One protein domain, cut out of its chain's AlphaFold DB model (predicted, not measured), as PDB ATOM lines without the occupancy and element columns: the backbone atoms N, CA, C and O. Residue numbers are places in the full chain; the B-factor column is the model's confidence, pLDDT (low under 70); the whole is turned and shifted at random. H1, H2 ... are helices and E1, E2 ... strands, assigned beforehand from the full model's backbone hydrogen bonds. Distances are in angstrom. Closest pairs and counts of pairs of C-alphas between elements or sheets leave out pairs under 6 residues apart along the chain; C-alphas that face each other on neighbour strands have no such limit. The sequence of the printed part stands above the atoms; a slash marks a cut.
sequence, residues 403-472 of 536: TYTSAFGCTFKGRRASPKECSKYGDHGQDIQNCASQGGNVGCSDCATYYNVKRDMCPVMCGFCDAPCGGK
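This is residues 403 to 472 of the 536 residues of the protein "Cysteine-rich secretory protein" of Mytilus galloprovincialis (UniProt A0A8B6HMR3). A small rounded knot of loops has a strand hairpin, E1 and E2, and four short helices set round its outside, while residues 458 to 463 pass through the middle. H2 and H3 make a corner; H1 and H4 lie farthest from the middle. The 70 printed residues run E1, E2, H1, H2, H3, H4, mixed in class, with 28 in named elements. The whole is compact, radius of gyration of the C-alphas 10.3 A, spanning 26 by 24 by 20 A.

E1, residues 403 to 405, 6.7 A, begins at C-alpha 403 (40.886, 50.093, 42.588). E2 is 411 to 414, 10.0 A; H1 419 to 422, 5.0 A; H2 444 to 449, 9.1 A; H3 451 to 457, 9.3 A. H4, 468 to 471, 5.9 A, ends at C-alpha 471 (28.902, 44.580, 28.168).

Hairpin E1 and E2 is antiparallel at 147 degrees, with N 404 and O 412 2.9 A apart, within hydrogen-bond range. H2 and H3 touch only at the corner, closest C-alphas Cys 447 and Lys 454, 4.8 A, at a steep tilt of 53 degrees, opposite ways. H1 and H4 are close but not clearly touching, closest C-alphas Pro 419 and Pro 468, 7.8 A. O i to N i+4 pairs are within range in 1 of 2 for H2 and 2 of 3 for H3; H1 and H4 are too short for one.

The C-alphas of Thr 449 and Cys 469, the two farthest apart, are 27.7 A apart. The printed part has no cut; H1 to H2 is a long link. No printed residue is under 70 in pLDDT.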
ATOM      1  N   THR A 403      41.683  51.272  42.285       73.50
ATOM      2  CA  THR A 403      40.886  50.093  42.588       73.50
ATOM      3  C   THR A 403      39.661  50.120  41.682       73.50
ATOM      4  O   THR A 403      38.876  51.064  41.733       73.50
ATOM      5  N   TYR A 404      39.522  49.112  40.831       73.44
ATOM      6  CA  TYR A 404      38.367  48.939  39.961       73.44
ATOM      7  C   TYR A 404      37.639  47.665  40.367       73.44
ATOM      8  O   TYR A 404      38.266  46.616  40.489       73.44
ATOM      9  N   THR A 405      36.327  47.745  40.549       81.44
ATOM     10  CA  THR A 405      35.493  46.567  40.782       81.44
ATOM     11  C   THR A 405      34.737  46.272  39.497       81.44
ATOM     12  O   THR A 405      34.011  47.132  38.999       81.44
ATOM     13  N   SER A 406      34.934  45.078  38.936       80.06
ATOM     14  CA  SER A 406      34.187  44.650  37.753       80.06
ATOM     15  C   SER A 406      32.700  44.496  38.081       80.06
ATOM     16  O   SER A 406      32.312  44.380  39.244       80.06
ATOM     17  N   ALA A 407      31.856  44.421  37.050       75.69
ATOM     18  CA  ALA A 407      30.426  44.138  37.210       75.69
ATOM     19  C   ALA A 407      30.141  42.806  37.942       75.69
ATOM     20  O   ALA A 407      29.041  42.603  38.446       75.69
ATOM     21  N   PHE A 408      31.141  41.923  38.035       74.81
ATOM     22  CA  PHE A 408      31.080  40.630  38.717       74.81
ATOM     23  C   PHE A 408      31.650  40.670  40.146       74.81
ATOM     24  O   PHE A 408      31.846  39.629  40.765       74.81
ATOM     25  N   GLY A 409      31.948  41.860  40.678       81.25
ATOM     26  CA  GLY A 409      32.447  42.036  42.043       81.25
ATOM     27  C   GLY A 409      33.937  41.731  42.225       81.25
ATOM     28  O   GLY A 409      34.446  41.825  43.343       81.25
ATOM     29  N   CYS A 410      34.674  41.408  41.157       86.12
ATOM     30  CA  CYS A 410      36.111  41.173  41.268       86.12
ATOM     31  C   CYS A 410      36.853  42.504  41.384       86.12
ATOM     32  O   CYS A 410      36.669  43.408  40.568       86.12
ATOM     33  N   THR A 411      37.722  42.614  42.387       81.50
ATOM     34  CA  THR A 411      38.514  43.825  42.609       81.50
ATOM     35  C   THR A 411      39.868  43.725  41.919       81.50
ATOM     36  O   THR A 411      40.664  42.830  42.198       81.50
ATOM     37  N   PHE A 412      40.159  44.698  41.069       75.62
ATOM     38  CA  PHE A 412      41.445  44.903  40.430       75.62
ATOM     39  C   PHE A 412      42.183  46.068  41.086       75.62
ATOM     40  O   PHE A 412      41.605  47.127  41.325       75.62
ATOM     41  N   LYS A 413      43.480  45.884  41.339       72.19
ATOM     42  CA  LYS A 413      44.395  46.947  41.766       72.19
ATOM     43  C   LYS A 413      45.488  47.082  40.710       72.19
ATOM     44  O   LYS A 413      46.258  46.143  40.526       72.19
ATOM     45  N   GLY A 414      45.557  48.225  40.032       71.44
ATOM     46  CA  GLY A 414      46.586  48.497  39.026       71.44
ATOM     47  C   GLY A 414      46.069  49.326  37.854       71.44
ATOM     48  O   GLY A 414      45.052  50.013  37.965       71.44
ATOM     49  N   ARG A 415      46.761  49.253  36.712       74.69
ATOM     50  CA  ARG A 415      46.376  49.949  35.471       74.69
ATOM     51  C   ARG A 415      45.616  49.024  34.512       74.69
ATOM     52  O   ARG A 415      46.096  47.948  34.166       74.69
ATOM     53  N   ARG A 416      44.456  49.468  34.023       79.44
ATOM     54  CA  ARG A 416      43.664  48.725  33.025       79.44
ATOM     55  C   ARG A 416      44.312  48.775  31.636       79.44
ATOM     56  O   ARG A 416      45.128  49.660  31.348       79.44
ATOM     57  N   ALA A 417      44.003  47.795  30.800       81.00
ATOM     58  CA  ALA A 417      44.407  47.777  29.399       81.00
ATOM     59  C   ALA A 417      43.510  48.714  28.567       81.00
ATOM     60  O   ALA A 417      42.332  48.905  28.865       81.00
ATOM     61  N   SER A 418      44.080  49.332  27.536       81.94
ATOM     62  CA  SER A 418      43.335  50.107  26.542       81.94
ATOM     63  C   SER A 418      42.465  49.188  25.673       81.94
ATOM     64  O   SER A 418      42.780  48.004  25.533       81.94
ATOM     65  N   PRO A 419      41.424  49.710  24.998       81.38
ATOM     66  CA  PRO A 419      40.580  48.901  24.114       81.38
ATOM     67  C   PRO A 419      41.369  48.125  23.044       81.38
ATOM     68  O   PRO A 419      41.095  46.956  22.779       81.38
ATOM     69  N   LYS A 420      42.410  48.746  22.471       82.88
ATOM     70  CA  LYS A 420      43.286  48.105  21.480       82.88
ATOM     71  C   LYS A 420      44.086  46.950  22.085       82.88
ATOM     72  O   LYS A 420      44.272  45.931  21.428       82.88
ATOM     73  N   GLU A 421      44.566  47.095  23.314       84.88
ATOM     74  CA  GLU A 421      45.290  46.031  24.016       84.88
ATOM     75  C   GLU A 421      44.347  44.891  24.399       84.88
ATOM     76  O   GLU A 421      44.677  43.735  24.156       84.88
ATOM     77  N   CYS A 422      43.151  45.218  24.893       86.81
ATOM     78  CA  CYS A 422      42.118  44.245  25.239       86.81
ATOM     79  C   CYS A 422      41.758  43.323  24.077       86.81
ATOM     80  O   CYS A 422      41.591  42.133  24.297       86.81
ATOM     81  N   SER A 423      41.747  43.815  22.835       85.88
ATOM     82  CA  SER A 423      41.461  42.977  21.659       85.88
ATOM     83  C   SER A 423      42.397  41.768  21.470       85.88
ATOM     84  O   SER A 423      42.056  40.848  20.731       85.88
ATOM     85  N   LYS A 424      43.567  41.754  22.128       88.00
ATOM     86  CA  LYS A 424      44.557  40.664  22.069       88.00
ATOM     87  C   LYS A 424      44.403  39.623  23.183       88.00
ATOM     88  O   LYS A 424      45.196  38.689  23.246       88.00
ATOM     89  N   TYR A 425      43.454  39.829  24.083       88.56
ATOM     90  CA  TYR A 425      43.315  39.113  25.344       88.56
ATOM     91  C   TYR A 425      41.965  38.410  25.421       88.56
ATOM     92  O   TYR A 425      40.993  38.887  24.836       88.56
ATOM     93  N   GLY A 426      41.898  37.295  26.155       88.31
ATOM     94  CA  GLY A 426      40.687  36.477  26.213       88.31
ATOM     95  C   GLY A 426      40.193  36.089  24.816       88.31
ATOM     96  O   GLY A 426      40.990  35.805  23.923       88.31
ATOM     97  N   ASP A 427      38.879  36.135  24.615       86.38
ATOM     98  CA  ASP A 427      38.254  36.001  23.296       86.38
ATOM     99  C   ASP A 427      37.996  37.390  22.688       86.38
ATOM    100  O   ASP A 427      36.938  38.001  22.869       86.38
ATOM    101  N   HIS A 428      39.017  37.950  22.034       85.75
ATOM    102  CA  HIS A 428      38.966  39.274  21.395       85.75
ATOM    103  C   HIS A 428      38.542  40.425  22.333       85.75
ATOM    104  O   HIS A 428      37.812  41.339  21.935       85.75
ATOM    105  N   GLY A 429      39.015  40.394  23.579       85.38
ATOM    106  CA  GLY A 429      38.697  41.353  24.638       85.38
ATOM    107  C   GLY A 429      37.544  40.942  25.543       85.38
ATOM    108  O   GLY A 429      37.169  41.727  26.411       85.38
ATOM    109  N   GLN A 430      36.995  39.739  25.363       86.12
ATOM    110  CA  GLN A 430      35.981  39.150  26.238       86.12
ATOM    111  C   GLN A 430      36.558  38.045  27.117       86.12
ATOM    112  O   GLN A 430      37.633  37.507  26.860       86.12
ATOM    113  N   ASP A 431      35.805  37.689  28.150       89.75
ATOM    114  CA  ASP A 431      36.079  36.501  28.945       89.75
ATOM    115  C   ASP A 431      35.777  35.230  28.143       89.75
ATOM    116  O   ASP A 431      34.765  35.157  27.446       89.75
ATOM    117  N   ILE A 432      36.624  34.210  28.270       88.88
ATOM    118  CA  ILE A 432      36.351  32.887  27.696       88.88
ATOM    119  C   ILE A 432      35.252  32.154  28.485       88.88
ATOM    120  O   ILE A 432      34.982  32.467  29.644       88.88
ATOM    121  N   GLN A 433      34.672  31.100  27.903       86.38
ATOM    122  CA  GLN A 433      33.575  30.328  28.516       86.38
ATOM    123  C   GLN A 433      33.882  29.763  29.915       86.38
ATOM    124  O   GLN A 433      32.976  29.577  30.721       86.38
ATOM    125  N   ASN A 434      35.155  29.511  30.234       89.00
ATOM    126  CA  ASN A 434      35.550  28.970  31.538       89.00
ATOM    127  C   ASN A 434      35.451  29.986  32.688       89.00
ATOM    128  O   ASN A 434      35.524  29.588  33.851       89.00
ATOM    129  N   CYS A 435      35.297  31.274  32.387       90.75
ATOM    130  CA  CYS A 435      35.147  32.337  33.374       90.75
ATOM    131  C   CYS A 435      33.739  32.327  33.977       90.75
ATOM    132  O   CYS A 435      32.760  32.101  33.271       90.75
ATOM    133  N   ALA A 436      33.611  32.621  35.269       89.31
ATOM    134  CA  ALA A 436      32.322  32.677  35.959       89.31
ATOM    135  C   ALA A 436      31.371  33.714  35.343       89.31
ATOM    136  O   ALA A 436      30.160  33.505  35.320       89.31
ATOM    137  N   SER A 437      31.912  34.786  34.757       84.75
ATOM    138  CA  SER A 437      31.152  35.756  33.958       84.75
ATOM    139  C   SER A 437      30.454  35.153  32.732       84.75
ATOM    140  O   SER A 437      29.489  35.731  32.241       84.75
ATOM    141  N   GLN A 438      30.914  33.992  32.262       82.81
ATOM    142  CA  GLN A 438      30.362  33.222  31.144       82.81
ATOM    143  C   GLN A 438      29.718  31.897  31.600       82.81
ATOM    144  O   GLN A 438      29.396  31.048  30.772       82.81
ATOM    145  N   GLY A 439      29.516  31.707  32.911       80.31
ATOM    146  CA  GLY A 439      28.931  30.487  33.482       80.31
ATOM    147  C   GLY A 439      29.924  29.348  33.746       80.31
ATOM    148  O   GLY A 439      29.495  28.233  34.035       80.31
ATOM    149  N   GLY A 440      31.230  29.608  33.652       86.19
ATOM    150  CA  GLY A 440      32.283  28.656  34.003       86.19
ATOM    151  C   GLY A 440      32.687  28.680  35.485       86.19
ATOM    152  O   GLY A 440      32.070  29.344  36.316       86.19
ATOM    153  N   ASN A 441      33.757  27.951  35.820       90.94
ATOM    154  CA  ASN A 441      34.201  27.743  37.207       90.94
ATOM    155  C   ASN A 441      35.319  28.694  37.670       90.94
ATOM    156  O   ASN A 441      35.638  28.712  38.856       90.94
ATOM    157  N   VAL A 442      35.946  29.451  36.765       92.25
ATOM    158  CA  VAL A 442      37.050  30.365  37.108       92.25
ATOM    159  C   VAL A 442      36.479  31.647  37.707       92.25
ATOM    160  O   VAL A 442      35.739  32.360  37.035       92.25
ATOM    161  N   GLY A 443      36.815  31.950  38.960       91.12
ATOM    162  CA  GLY A 443      36.218  33.038  39.737       91.12
ATOM    163  C   GLY A 443      37.186  34.169  40.097       91.12
ATOM    164  O   GLY A 443      38.349  34.195  39.699       91.12
ATOM    165  N   CYS A 444      36.718  35.131  40.904       90.25
ATOM    166  CA  CYS A 444      37.522  36.300  41.291       90.25
ATOM    167  C   CYS A 444      38.809  35.949  42.060       90.25
ATOM    168  O   CYS A 444      39.793  36.684  41.970       90.25
ATOM    169  N   SER A 445      38.827  34.848  42.816       90.19
ATOM    170  CA  SER A 445      40.024  34.374  43.527       90.19
ATOM    171  C   SER A 445      41.161  34.015  42.567       90.19
ATOM    172  O   SER A 445      42.335  34.256  42.861       90.19
ATOM    173  N   ASP A 446      40.821  33.504  41.384       90.94
ATOM    174  CA  ASP A 446      41.789  33.090  40.371       90.94
ATOM    175  C   ASP A 446      42.445  34.295  39.693       90.94
ATOM    176  O   ASP A 446      43.631  34.252  39.376       90.94
ATOM    177  N   CYS A 447      41.726  35.417  39.573       86.81
ATOM    178  CA  CYS A 447      42.264  36.682  39.063       86.81
ATOM    179  C   CYS A 447      43.456  37.204  39.883       86.81
ATOM    180  O   CYS A 447      44.355  37.849  39.340       86.81
ATOM    181  N   ALA A 448      43.450  36.974  41.199       78.31
ATOM    182  CA  ALA A 448      44.543  37.372  42.083       78.31
ATOM    183  C   ALA A 448      45.706  36.369  42.061       78.31
ATOM    184  O   ALA A 448      46.848  36.755  42.304       78.31
ATOM    185  N   THR A 449      45.411  35.105  41.758       82.94
ATOM    186  CA  THR A 449      46.353  33.987  41.880       82.94
ATOM    187  C   THR A 449      47.123  33.737  40.582       82.94
ATOM    188  O   THR A 449      48.331  33.508  40.613       82.94
ATOM    189  N   TYR A 450      46.449  33.823  39.431       85.62
ATOM    190  CA  TYR A 450      46.984  33.402  38.139       85.62
ATOM    191  C   TYR A 450      46.980  34.550  37.123       85.62
ATOM    192  O   TYR A 450      45.937  35.079  36.735       85.62
ATOM    193  N   TYR A 451      48.169  34.926  36.647       79.75
ATOM    194  CA  TYR A 451      48.334  36.039  35.703       79.75
ATOM    195  C   TYR A 451      47.625  35.782  34.361       79.75
ATOM    196  O   TYR A 451      47.006  36.684  33.798       79.75
ATOM    197  N   ASN A 452      47.665  34.541  33.875       87.19
ATOM    198  CA  ASN A 452      47.022  34.125  32.631       87.19
ATOM    199  C   ASN A 452      45.495  34.139  32.760       87.19
ATOM    200  O   ASN A 452      44.816  34.465  31.795       87.19
ATOM    201  N   VAL A 453      44.943  33.873  33.951       90.69
ATOM    202  CA  VAL A 453      43.501  34.035  34.185       90.69
ATOM    203  C   VAL A 453      43.110  35.496  34.021       90.69
ATOM    204  O   VAL A 453      42.170  35.808  33.301       90.69
ATOM    205  N   LYS A 454      43.871  36.405  34.634       86.81
ATOM    206  CA  LYS A 454      43.592  37.841  34.582       86.81
ATOM    207  C   LYS A 454      43.695  38.432  33.179       86.81
ATOM    208  O   LYS A 454      42.912  39.311  32.850       86.81
ATOM    209  N   ARG A 455      44.683  38.015  32.389       87.81
ATOM    210  CA  ARG A 455      44.972  38.627  31.087       87.81
ATOM    211  C   ARG A 455      44.444  37.793  29.929       87.81
ATOM    212  O   ARG A 455      43.742  38.312  29.081       87.81
ATOM    213  N   ASP A 456      44.766  36.511  29.895       90.12
ATOM    214  CA  ASP A 456      44.604  35.690  28.696       90.12
ATOM    215  C   ASP A 456      43.269  34.927  28.672       90.12
ATOM    216  O   ASP A 456      42.865  34.463  27.612       90.12
ATOM    217  N   MET A 457      42.563  34.813  29.805       92.75
ATOM    218  CA  MET A 457      41.295  34.072  29.903       92.75
ATOM    219  C   MET A 457      40.105  34.969  30.249       92.75
ATOM    220  O   MET A 457      39.131  35.002  29.506       92.75
ATOM    221  N   CYS A 458      40.174  35.686  31.372       92.62
ATOM    222  CA  CYS A 458      39.047  36.399  31.974       92.62
ATOM    223  C   CYS A 458      39.327  37.907  32.179       92.62
ATOM    224  O   CYS A 458      39.197  38.411  33.304       92.62
ATOM    225  N   PRO A 459      39.748  38.654  31.137       90.44
ATOM    226  CA  PRO A 459      40.179  40.041  31.284       90.44
ATOM    227  C   PRO A 459      39.075  41.015  31.705       90.44
ATOM    228  O   PRO A 459      39.370  42.011  32.369       90.44
ATOM    229  N   VAL A 460      37.811  40.755  31.374       90.00
ATOM    230  CA  VAL A 460      36.683  41.615  31.757       90.00
ATOM    231  C   VAL A 460      36.239  41.292  33.183       90.00
ATOM    232  O   VAL A 460      36.160  42.196  34.021       90.00
ATOM    233  N   MET A 461      36.038  40.010  33.502       90.81
ATOM    234  CA  MET A 461      35.678  39.547  34.846       90.81
ATOM    235  C   MET A 461      36.697  40.019  35.879       90.81
ATOM    236  O   MET A 461      36.315  40.568  36.909       90.81
ATOM    237  N   CYS A 462      37.990  39.878  35.582       89.75
ATOM    238  CA  CYS A 462      39.073  40.285  36.470       89.75
ATOM    239  C   CYS A 462      39.314  41.804  36.507       89.75
ATOM    240  O   CYS A 462      40.238  42.251  37.186       89.75
ATOM    241  N   GLY A 463      38.519  42.604  35.787       86.25
ATOM    242  CA  GLY A 463      38.598  44.064  35.784       86.25
ATOM    243  C   GLY A 463      39.798  44.651  35.036       86.25
ATOM    244  O   GLY A 463      40.041  45.856  35.116       86.25
ATOM    245  N   PHE A 464      40.538  43.824  34.295       86.50
ATOM    246  CA  PHE A 464      41.708  44.225  33.515       86.50
ATOM    247  C   PHE A 464      41.326  45.006  32.249       86.50
ATOM    248  O   PHE A 464      41.997  45.977  31.892       86.50
ATOM    249  N   CYS A 465      40.221  44.615  31.620       87.44
ATOM    250  CA  CYS A 465      39.644  45.218  30.425       87.44
ATOM    251  C   CYS A 465      38.246  45.772  30.691       87.44
ATOM    252  O   CYS A 465      37.534  45.310  31.586       87.44
ATOM    253  N   ASP A 466      37.857  46.790  29.925       85.06
ATOM    254  CA  ASP A 466      36.449  47.162  29.786       85.06
ATOM    255  C   ASP A 466      35.735  46.127  28.930       85.06
ATOM    256  O   ASP A 466      36.299  45.631  27.954       85.06
ATOM    257  N   ALA A 467      34.491  45.816  29.296       79.69
ATOM    258  CA  ALA A 467      33.673  44.928  28.495       79.69
ATOM    259  C   ALA A 467      33.453  45.569  27.112       79.69
ATOM    260  O   ALA A 467      32.926  46.690  27.040       79.69
ATOM    261  N   PRO A 468      33.833  44.901  26.009       79.25
ATOM    262  CA  PRO A 468      33.576  45.432  24.681       79.25
ATOM    263  C   PRO A 468      32.066  45.608  24.472       79.25
ATOM    264  O   PRO A 468      31.240  44.951  25.112       79.25
ATOM    265  N   CYS A 469      31.691  46.538  23.591       83.69
ATOM    266  CA  CYS A 469      30.290  46.792  23.241       83.69
ATOM    267  C   CYS A 469      29.379  47.136  24.438       83.69
ATOM    268  O   CYS A 469      28.188  46.827  24.415       83.69
ATOM    269  N   GLY A 470      29.931  47.740  25.498       77.81
ATOM    270  CA  GLY A 470      29.177  48.131  26.692       77.81
ATOM    271  C   GLY A 470      28.678  46.951  27.532       77.81
ATOM    272  O   GLY A 470      27.684  47.094  28.237       77.81
ATOM    273  N   GLY A 471      29.324  45.782  27.439       76.06
ATOM    274  CA  GLY A 471      28.902  44.580  28.168       76.06
ATOM    275  C   GLY A 471      27.766  43.807  27.502       76.06
ATOM    276  O   GLY A 471      27.104  42.998  28.151       76.06
ATOM    277  N   LYS A 472      27.522  44.040  26.207       80.31
ATOM    278  CA  LYS A 472      26.575  43.241  25.426       80.31
ATOM    279  C   LYS A 472      26.996  41.767  25.441       80.31
ATOM    280  O   LYS A 472      28.138  41.459  25.129       80.31
TER     281      LYS A 472